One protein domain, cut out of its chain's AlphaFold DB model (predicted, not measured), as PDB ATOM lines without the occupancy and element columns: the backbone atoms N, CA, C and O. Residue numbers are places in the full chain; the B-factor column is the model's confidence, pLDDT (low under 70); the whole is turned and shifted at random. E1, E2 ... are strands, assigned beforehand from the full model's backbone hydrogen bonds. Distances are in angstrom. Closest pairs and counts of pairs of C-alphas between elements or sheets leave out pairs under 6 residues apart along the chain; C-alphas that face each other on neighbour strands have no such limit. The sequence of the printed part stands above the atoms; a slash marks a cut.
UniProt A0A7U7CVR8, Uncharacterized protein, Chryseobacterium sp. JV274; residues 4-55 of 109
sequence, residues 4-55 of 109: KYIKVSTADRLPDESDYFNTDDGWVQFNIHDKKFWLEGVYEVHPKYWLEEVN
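AT A GLANCE: This is residues 4 to 55 of the 109 residues of an uncharacterized protein of Chryseobacterium sp. JV274 (UniProt A0A7U7CVR8). With little regular structure, the model has a small twisted four-stranded sheet, E1 to E4, at one end; residues 4 to 19 and 46 to 55 run between it and the far end, where residues 4 to 5 pair antiparallel with 53 to 54 of E5. The printed part has 52 residues, 20 in named strands, E1 to E5, with no named helix: all strand. The sheet's order is E1, E2, E3, E4, all antiparallel. It is only just loose, close to compact (radius of gyration of the C-alphas 12.1 A), spanning 37 by 20 by 17 A.

IN THESE COORDINATES: E2, residues 26 to 31, is 16.3 A long from C-alpha 26 at (-5.344, 124.123, 15.234). E1 is residues 20 to 23, E3 36 to 39, E4 43 to 45, and E5 53 to 55, ending at (-23.477, 144.157, 36.308).

HOW THE PARTS SIT: E1 to E4 form a meander, each strand the antiparallel neighbour of the one before, in three hairpins: E1 and E2 (140 degrees; N 21 and O 28, 2.8 A), E2 and E3 (151 degrees; N 29 and O 38, 2.8 A), E3 and E4 (126 degrees; N 45 and O 37, 2.8 A). E5 pairs with no named strand and is apart from E1 to E4.

THE WHOLE: The farthest C-alphas, Glu 40 and Asn 55, are 37.3 A apart. The printed part has no cut, and no link is long. pLDDT is under 70 at residues 4 to 13, 41 to 42 and 46 to 54.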
ATOM      1  N   LYS A   4     -20.011 147.637  34.277       60.97
ATOM      2  CA  LYS A   4     -18.603 148.029  34.214       60.97
ATOM      3  C   LYS A   4     -17.786 147.059  33.388       60.97
ATOM      4  O   LYS A   4     -18.030 145.856  33.375       60.97
ATOM      5  N   TYR A   5     -16.777 147.608  32.724       56.62
ATOM      6  CA  TYR A   5     -15.803 146.844  31.964       56.62
ATOM      7  C   TYR A   5     -14.665 146.426  32.893       56.62
ATOM      8  O   TYR A   5     -13.900 147.271  33.360       56.62
ATOM      9  N   ILE A   6     -14.537 145.128  33.165       56.72
ATOM     10  CA  ILE A   6     -13.410 144.596  33.936       56.72
ATOM     11  C   ILE A   6     -12.260 144.182  33.014       56.72
ATOM     12  O   ILE A   6     -12.455 143.713  31.891       56.72
ATOM     13  N   LYS A   7     -11.024 144.364  33.494       49.69
ATOM     14  CA  LYS A   7      -9.818 143.957  32.768       49.69
ATOM     15  C   LYS A   7      -9.705 142.433  32.834       49.69
ATOM     16  O   LYS A   7      -9.386 141.887  33.887       49.69
ATOM     17  N   VAL A   8      -9.950 141.764  31.714       55.59
ATOM     18  CA  VAL A   8      -9.815 140.305  31.603       55.59
ATOM     19  C   VAL A   8      -8.353 139.886  31.834       55.59
ATOM     20  O   VAL A   8      -7.418 140.696  31.653       55.59
ATOM     21  N   SER A   9      -8.151 138.644  32.292       58.78
ATOM     22  CA  SER A   9      -6.816 138.090  32.539       58.78
ATOM     23  C   SER A   9      -5.970 138.174  31.264       58.78
ATOM     24  O   SER A   9      -6.504 138.233  30.161       58.78
ATOM     25  N   THR A  10      -4.641 138.211  31.379       55.00
ATOM     26  CA  THR A  10      -3.760 138.249  30.197       55.00
ATOM     27  C   THR A  10      -3.960 137.063  29.254       55.00
ATOM     28  O   THR A  10      -3.695 137.221  28.071       55.00
ATOM     29  N   ALA A  11      -4.459 135.925  29.748       57.56
ATOM     30  CA  ALA A  11      -4.799 134.768  28.916       57.56
ATOM     31  C   ALA A  11      -6.018 135.016  28.006       57.56
ATOM     32  O   ALA A  11      -6.174 134.334  27.001       57.56
ATOM     33  N   ASP A  12      -6.833 136.021  28.331       57.28
ATOM     34  CA  ASP A  12      -8.067 136.374  27.625       57.28
ATOM     35  C   ASP A  12      -7.926 137.699  26.845       57.28
ATOM     36  O   ASP A  12      -8.917 138.298  26.422       57.28
ATOM     37  N   ARG A  13      -6.695 138.219  26.706       67.00
ATOM     38  CA  ARG A  13      -6.393 139.447  25.951       67.00
ATOM     39  C   ARG A  13      -5.995 139.132  24.516       67.00
ATOM     40  O   ARG A  13      -5.488 138.056  24.219       67.00
ATOM     41  N   LEU A  14      -6.189 140.115  23.630       71.88
ATOM     42  CA  LEU A  14      -5.608 140.054  22.294       71.88
ATOM     43  C   LEU A  14      -4.087 140.050  22.445       71.88
ATOM     44  O   LEU A  14      -3.581 140.782  23.300       71.88
ATOM     45  N   PRO A  15      -3.370 139.278  21.619       77.69
ATOM     46  CA  PRO A  15      -1.928 139.405  21.530       77.69
ATOM     47  C   PRO A  15      -1.531 140.851  21.223       77.69
ATOM     48  O   PRO A  15      -2.221 141.551  20.478       77.69
ATOM     49  N   ASP A  16      -0.409 141.293  21.785       79.06
ATOM     50  CA  ASP A  16       0.106 142.650  21.566       79.06
ATOM     51  C   ASP A  16       0.749 142.811  20.173       79.06
ATOM     52  O   ASP A  16       0.960 143.929  19.699       79.06
ATOM     53  N   GLU A  17       1.025 141.697  19.492       84.31
ATOM     54  CA  GLU A  17       1.655 141.634  18.176       84.31
ATOM     55  C   GLU A  17       1.031 140.543  17.297       84.31
ATOM     56  O   GLU A  17       0.412 139.600  17.789       84.31
ATOM     57  N   SER A  18       1.169 140.688  15.976       88.44
ATOM     58  CA  SER A  18       0.740 139.656  15.027       88.44
ATOM     59  C   SER A  18       1.622 138.420  15.168       88.44
ATOM     60  O   SER A  18       2.824 138.508  14.930       88.44
ATOM     61  N   ASP A  19       1.023 137.275  15.481       87.38
ATOM     62  CA  ASP A  19       1.748 136.012  15.616       87.38
ATOM     63  C   ASP A  19       0.826 134.806  15.369       87.38
ATOM     64  O   ASP A  19      -0.376 134.948  15.110       87.38
ATOM     65  N   TYR A  20       1.406 133.614  15.421       83.81
ATOM     66  CA  TYR A  20       0.724 132.340  15.302       83.81
ATOM     67  C   TYR A  20       0.532 131.682  16.669       83.81
ATOM     68  O   TYR A  20       1.463 131.529  17.455       83.81
ATOM     69  N   PHE A  21      -0.687 131.218  16.914       80.12
ATOM     70  CA  PHE A  21      -1.109 130.596  18.160       80.12
ATOM     71  C   PHE A  21      -1.621 129.189  17.879       80.12
ATOM     72  O   PHE A  21      -2.298 128.949  16.879       80.12
ATOM     73  N   ASN A  22      -1.302 128.257  18.770       78.56
ATOM     74  CA  ASN A  22      -1.844 126.907  18.722       78.56
ATOM     75  C   ASN A  22      -3.079 126.838  19.626       78.56
ATOM     76  O   ASN A  22      -2.986 127.159  20.812       78.56
ATOM     77  N   THR A  23      -4.220 126.455  19.063       72.69
ATOM     78  CA  THR A  23      -5.506 126.338  19.760       72.69
ATOM     79  C   THR A  23      -6.083 124.933  19.578       72.69
ATOM     80  O   THR A  23      -5.557 124.125  18.812       72.69
ATOM     81  N   ASP A  24      -7.197 124.640  20.250       70.06
ATOM     82  CA  ASP A  24      -7.922 123.370  20.078       70.06
ATOM     83  C   ASP A  24      -8.444 123.171  18.640       70.06
ATOM     84  O   ASP A  24      -8.645 122.036  18.206       70.06
ATOM     85  N   ASP A  25      -8.606 124.263  17.887       70.19
ATOM     86  CA  ASP A  25      -9.015 124.261  16.479       70.19
ATOM     87  C   ASP A  25      -7.816 124.173  15.507       70.19
ATOM     88  O   ASP A  25      -8.007 124.071  14.295       70.19
ATOM     89  N   GLY A  26      -6.578 124.190  16.016       77.25
ATOM     90  CA  GLY A  26      -5.344 124.123  15.234       77.25
ATOM     91  C   GLY A  26      -4.539 125.426  15.236       77.25
ATOM     92  O   GLY A  26      -4.543 126.192  16.197       77.25
ATOM     93  N   TRP A  27      -3.782 125.666  14.163       82.62
ATOM     94  CA  TRP A  27      -2.938 126.857  14.044       82.62
ATOM     95  C   TRP A  27      -3.757 128.066  13.598       82.62
ATOM     96  O   TRP A  27      -4.324 128.089  12.502       82.62
ATOM     97  N   VAL A  28      -3.765 129.096  14.438       85.44
ATOM     98  CA  VAL A  28      -4.476 130.348  14.197       85.44
ATOM     99  C   VAL A  28      -3.473 131.483  14.064       85.44
ATOM    100  O   VAL A  28      -2.596 131.652  14.905       85.44
ATOM    101  N   GLN A  29      -3.615 132.295  13.023       88.50
ATOM    102  CA  GLN A  29      -2.845 133.521  12.855       88.50
ATOM    103  C   GLN A  29      -3.633 134.713  13.388       88.50
ATOM    104  O   GLN A  29      -4.768 134.935  12.970       88.50
ATOM    105  N   PHE A  30      -3.024 135.521  14.247       87.81
ATOM    106  CA  PHE A  30      -3.565 136.815  14.644       87.81
ATOM    107  C   PHE A  30      -2.923 137.946  13.837       87.81
ATOM    108  O   PHE A  30      -1.706 137.990  13.664       87.81
ATOM    109  N   ASN A  31      -3.742 138.889  13.371       87.19
ATOM    110  CA  ASN A  31      -3.281 140.128  12.755       87.19
ATOM    111  C   ASN A  31      -3.680 141.324  13.630       87.19
ATOM    112  O   ASN A  31      -4.869 141.612  13.782       87.19
ATOM    113  N   ILE A  32      -2.688 142.049  14.160       85.06
ATOM    114  CA  ILE A  32      -2.903 143.206  15.040       85.06
ATOM    115  C   ILE A  32      -3.559 144.400  14.333       85.06
ATOM    116  O   ILE A  32      -4.304 145.147  14.968       85.06
ATOM    117  N   HIS A  33      -3.322 144.585  13.029       84.94
ATOM    118  CA  HIS A  33      -3.906 145.691  12.266       84.94
ATOM    119  C   HIS A  33      -5.415 145.523  12.115       84.94
ATOM    120  O   HIS A  33      -6.162 146.478  12.321       84.94
ATOM    121  N   ASP A  34      -5.849 144.298  11.825       84.06
ATOM    122  CA  ASP A  34      -7.261 143.993  11.604       84.06
ATOM    123  C   ASP A  34      -7.970 143.518  12.880       84.06
ATOM    124  O   ASP A  34      -9.197 143.457  12.912       84.06
ATOM    125  N   LYS A  35      -7.209 143.199  13.938       80.81
ATOM    126  CA  LYS A  35      -7.670 142.556  15.182       80.81
ATOM    127  C   LYS A  35      -8.472 141.278  14.922       80.81
ATOM    128  O   LYS A  35      -9.476 141.013  15.582       80.81
ATOM    129  N   LYS A  36      -8.016 140.493  13.946       85.69
ATOM    130  CA  LYS A  36      -8.692 139.285  13.468       85.69
ATOM    131  C   LYS A  36      -7.810 138.063  13.606       85.69
ATOM    132  O   LYS A  36      -6.595 138.140  13.417       85.69
ATOM    133  N   PHE A  37      -8.459 136.944  13.896       85.44
ATOM    134  CA  PHE A  37      -7.853 135.627  13.885       85.44
ATOM    135  C   PHE A  37      -8.234 134.899  12.601       85.44
ATOM    136  O   PHE A  37      -9.371 134.999  12.145       85.44
ATOM    137  N   TRP A  38      -7.291 134.154  12.039       85.94
ATOM    138  CA  TRP A  38      -7.467 133.409  10.802       85.94
ATOM    139  C   TRP A  38      -7.005 131.971  10.995       85.94
ATOM    140  O   TRP A  38      -5.852 131.734  11.356       85.94
ATOM    141  N   LEU A  39      -7.883 131.014  10.718       83.31
ATOM    142  CA  LEU A  39      -7.510 129.609  10.603       83.31
ATOM    143  C   LEU A  39      -6.927 129.374   9.207       83.31
ATOM    144  O   LEU A  39      -7.586 129.677   8.207       83.31
ATOM    145  N   GLU A  40      -5.686 128.885   9.143       75.31
ATOM    146  CA  GLU A  40      -4.972 128.568   7.891       75.31
ATOM    147  C   GLU A  40      -4.966 129.702   6.835       75.31
ATOM    148  O   GLU A  40      -4.769 129.459   5.649       75.31
ATOM    149  N   GLY A  41      -5.187 130.957   7.244       69.50
ATOM    150  CA  GLY A  41      -5.276 132.112   6.340       69.50
ATOM    151  C   GLY A  41      -6.543 132.176   5.473       69.50
ATOM    152  O   GLY A  41      -6.612 133.019   4.581       69.50
ATOM    153  N   VAL A  42      -7.537 131.312   5.709       67.94
ATOM    154  CA  VAL A  42      -8.738 131.202   4.857       67.94
ATOM    155  C   VAL A  42     -10.020 131.569   5.603       67.94
ATOM    156  O   VAL A  42     -10.902 132.201   5.021       67.94
ATOM    157  N   TYR A  43     -10.127 131.218   6.886       76.94
ATOM    158  CA  TYR A  43     -11.355 131.411   7.660       76.94
ATOM    159  C   TYR A  43     -11.132 132.367   8.827       76.94
ATOM    160  O   TYR A  43     -10.324 132.088   9.709       76.94
ATOM    161  N   GLU A  44     -11.861 133.487   8.836       81.00
ATOM    162  CA  GLU A  44     -11.894 134.391   9.986       81.00
ATOM    163  C   GLU A  44     -12.545 133.670  11.172       81.00
ATOM    164  O   GLU A  44     -13.677 133.187  11.084       81.00
ATOM    165  N   VAL A  45     -11.816 133.587  12.280       76.19
ATOM    166  CA  VAL A  45     -12.294 133.016  13.535       76.19
ATOM    167  C   VAL A  45     -12.629 134.165  14.474       76.19
ATOM    168  O   VAL A  45     -11.829 135.078  14.681       76.19
ATOM    169  N   HIS A  46     -13.815 134.106  15.070       68.50
ATOM    170  CA  HIS A  46     -14.242 135.054  16.089       68.50
ATOM    171  C   HIS A  46     -14.135 134.396  17.467       68.50
ATOM    172  O   HIS A  46     -15.081 133.723  17.888       68.50
ATOM    173  N   PRO A  47     -13.007 134.552  18.187       61.53
ATOM    174  CA  PRO A  47     -12.940 134.096  19.565       61.53
ATOM    175  C   PRO A  47     -14.012 134.811  20.390       61.53
ATOM    176  O   PRO A  47     -14.194 136.025  20.289       61.53
ATOM    177  N   LYS A  48     -14.733 134.042  21.208       55.72
ATOM    178  CA  LYS A  48     -15.907 134.479  21.982       55.72
ATOM    179  C   LYS A  48     -15.586 135.362  23.198       55.72
ATOM    180  O   LYS A  48     -16.427 135.500  24.080       55.72
ATOM    181  N   TYR A  49     -14.407 135.968  23.265       54.75
ATOM    182  CA  TYR A  49     -13.891 136.532  24.512       54.75
ATOM    183  C   TYR A  49     -13.455 137.978  24.331       54.75
ATOM    184  O   TYR A  49     -12.270 138.225  24.187       54.75
ATOM    185  N   TRP A  50     -14.374 138.947  24.345       57.91
ATOM    186  CA  TRP A  50     -13.982 140.362  24.324       57.91
ATOM    187  C   TRP A  50     -14.896 141.191  25.218       57.91
ATOM    188  O   TRP A  50     -16.026 141.462  24.839       57.91
ATOM    189  N   LEU A  51     -14.360 141.572  26.387       48.88
ATOM    190  CA  LEU A  51     -14.987 142.382  27.440       48.88
ATOM    191  C   LEU A  51     -16.380 141.886  27.850       48.88
ATOM    192  O   LEU A  51     -17.387 142.194  27.222       48.88
ATOM    193  N   GLU A  52     -16.443 141.151  28.959       49.94
ATOM    194  CA  GLU A  52     -17.726 140.820  29.568       49.94
ATOM    195  C   GLU A  52     -18.292 142.063  30.261       49.94
ATOM    196  O   GLU A  52     -17.687 142.622  31.180       49.94
ATOM    197  N   GLU A  53     -19.448 142.515  29.782       53.25
ATOM    198  CA  GLU A  53     -20.246 143.519  30.469       53.25
ATOM    199  C   GLU A  53     -20.886 142.849  31.687       53.25
ATOM    200  O   GLU A  53     -21.869 142.117  31.580       53.25
ATOM    201  N   VAL A  54     -20.282 143.069  32.851       65.25
ATOM    202  CA  VAL A  54     -20.815 142.577  34.118       65.25
ATOM    203  C   VAL A  54     -21.646 143.667  34.778       65.25
ATOM    204  O   VAL A  54     -21.342 144.862  34.675       65.25
ATOM    205  N   ASN A  55     -22.701 143.250  35.476       74.00
ATOM    206  CA  ASN A  55     -23.477 144.157  36.308       74.00
ATOM    207  C   ASN A  55     -22.567 144.783  37.369       74.00
ATOM    208  O   ASN A  55     -21.804 144.095  38.052       74.00
TER     209      ASN A  55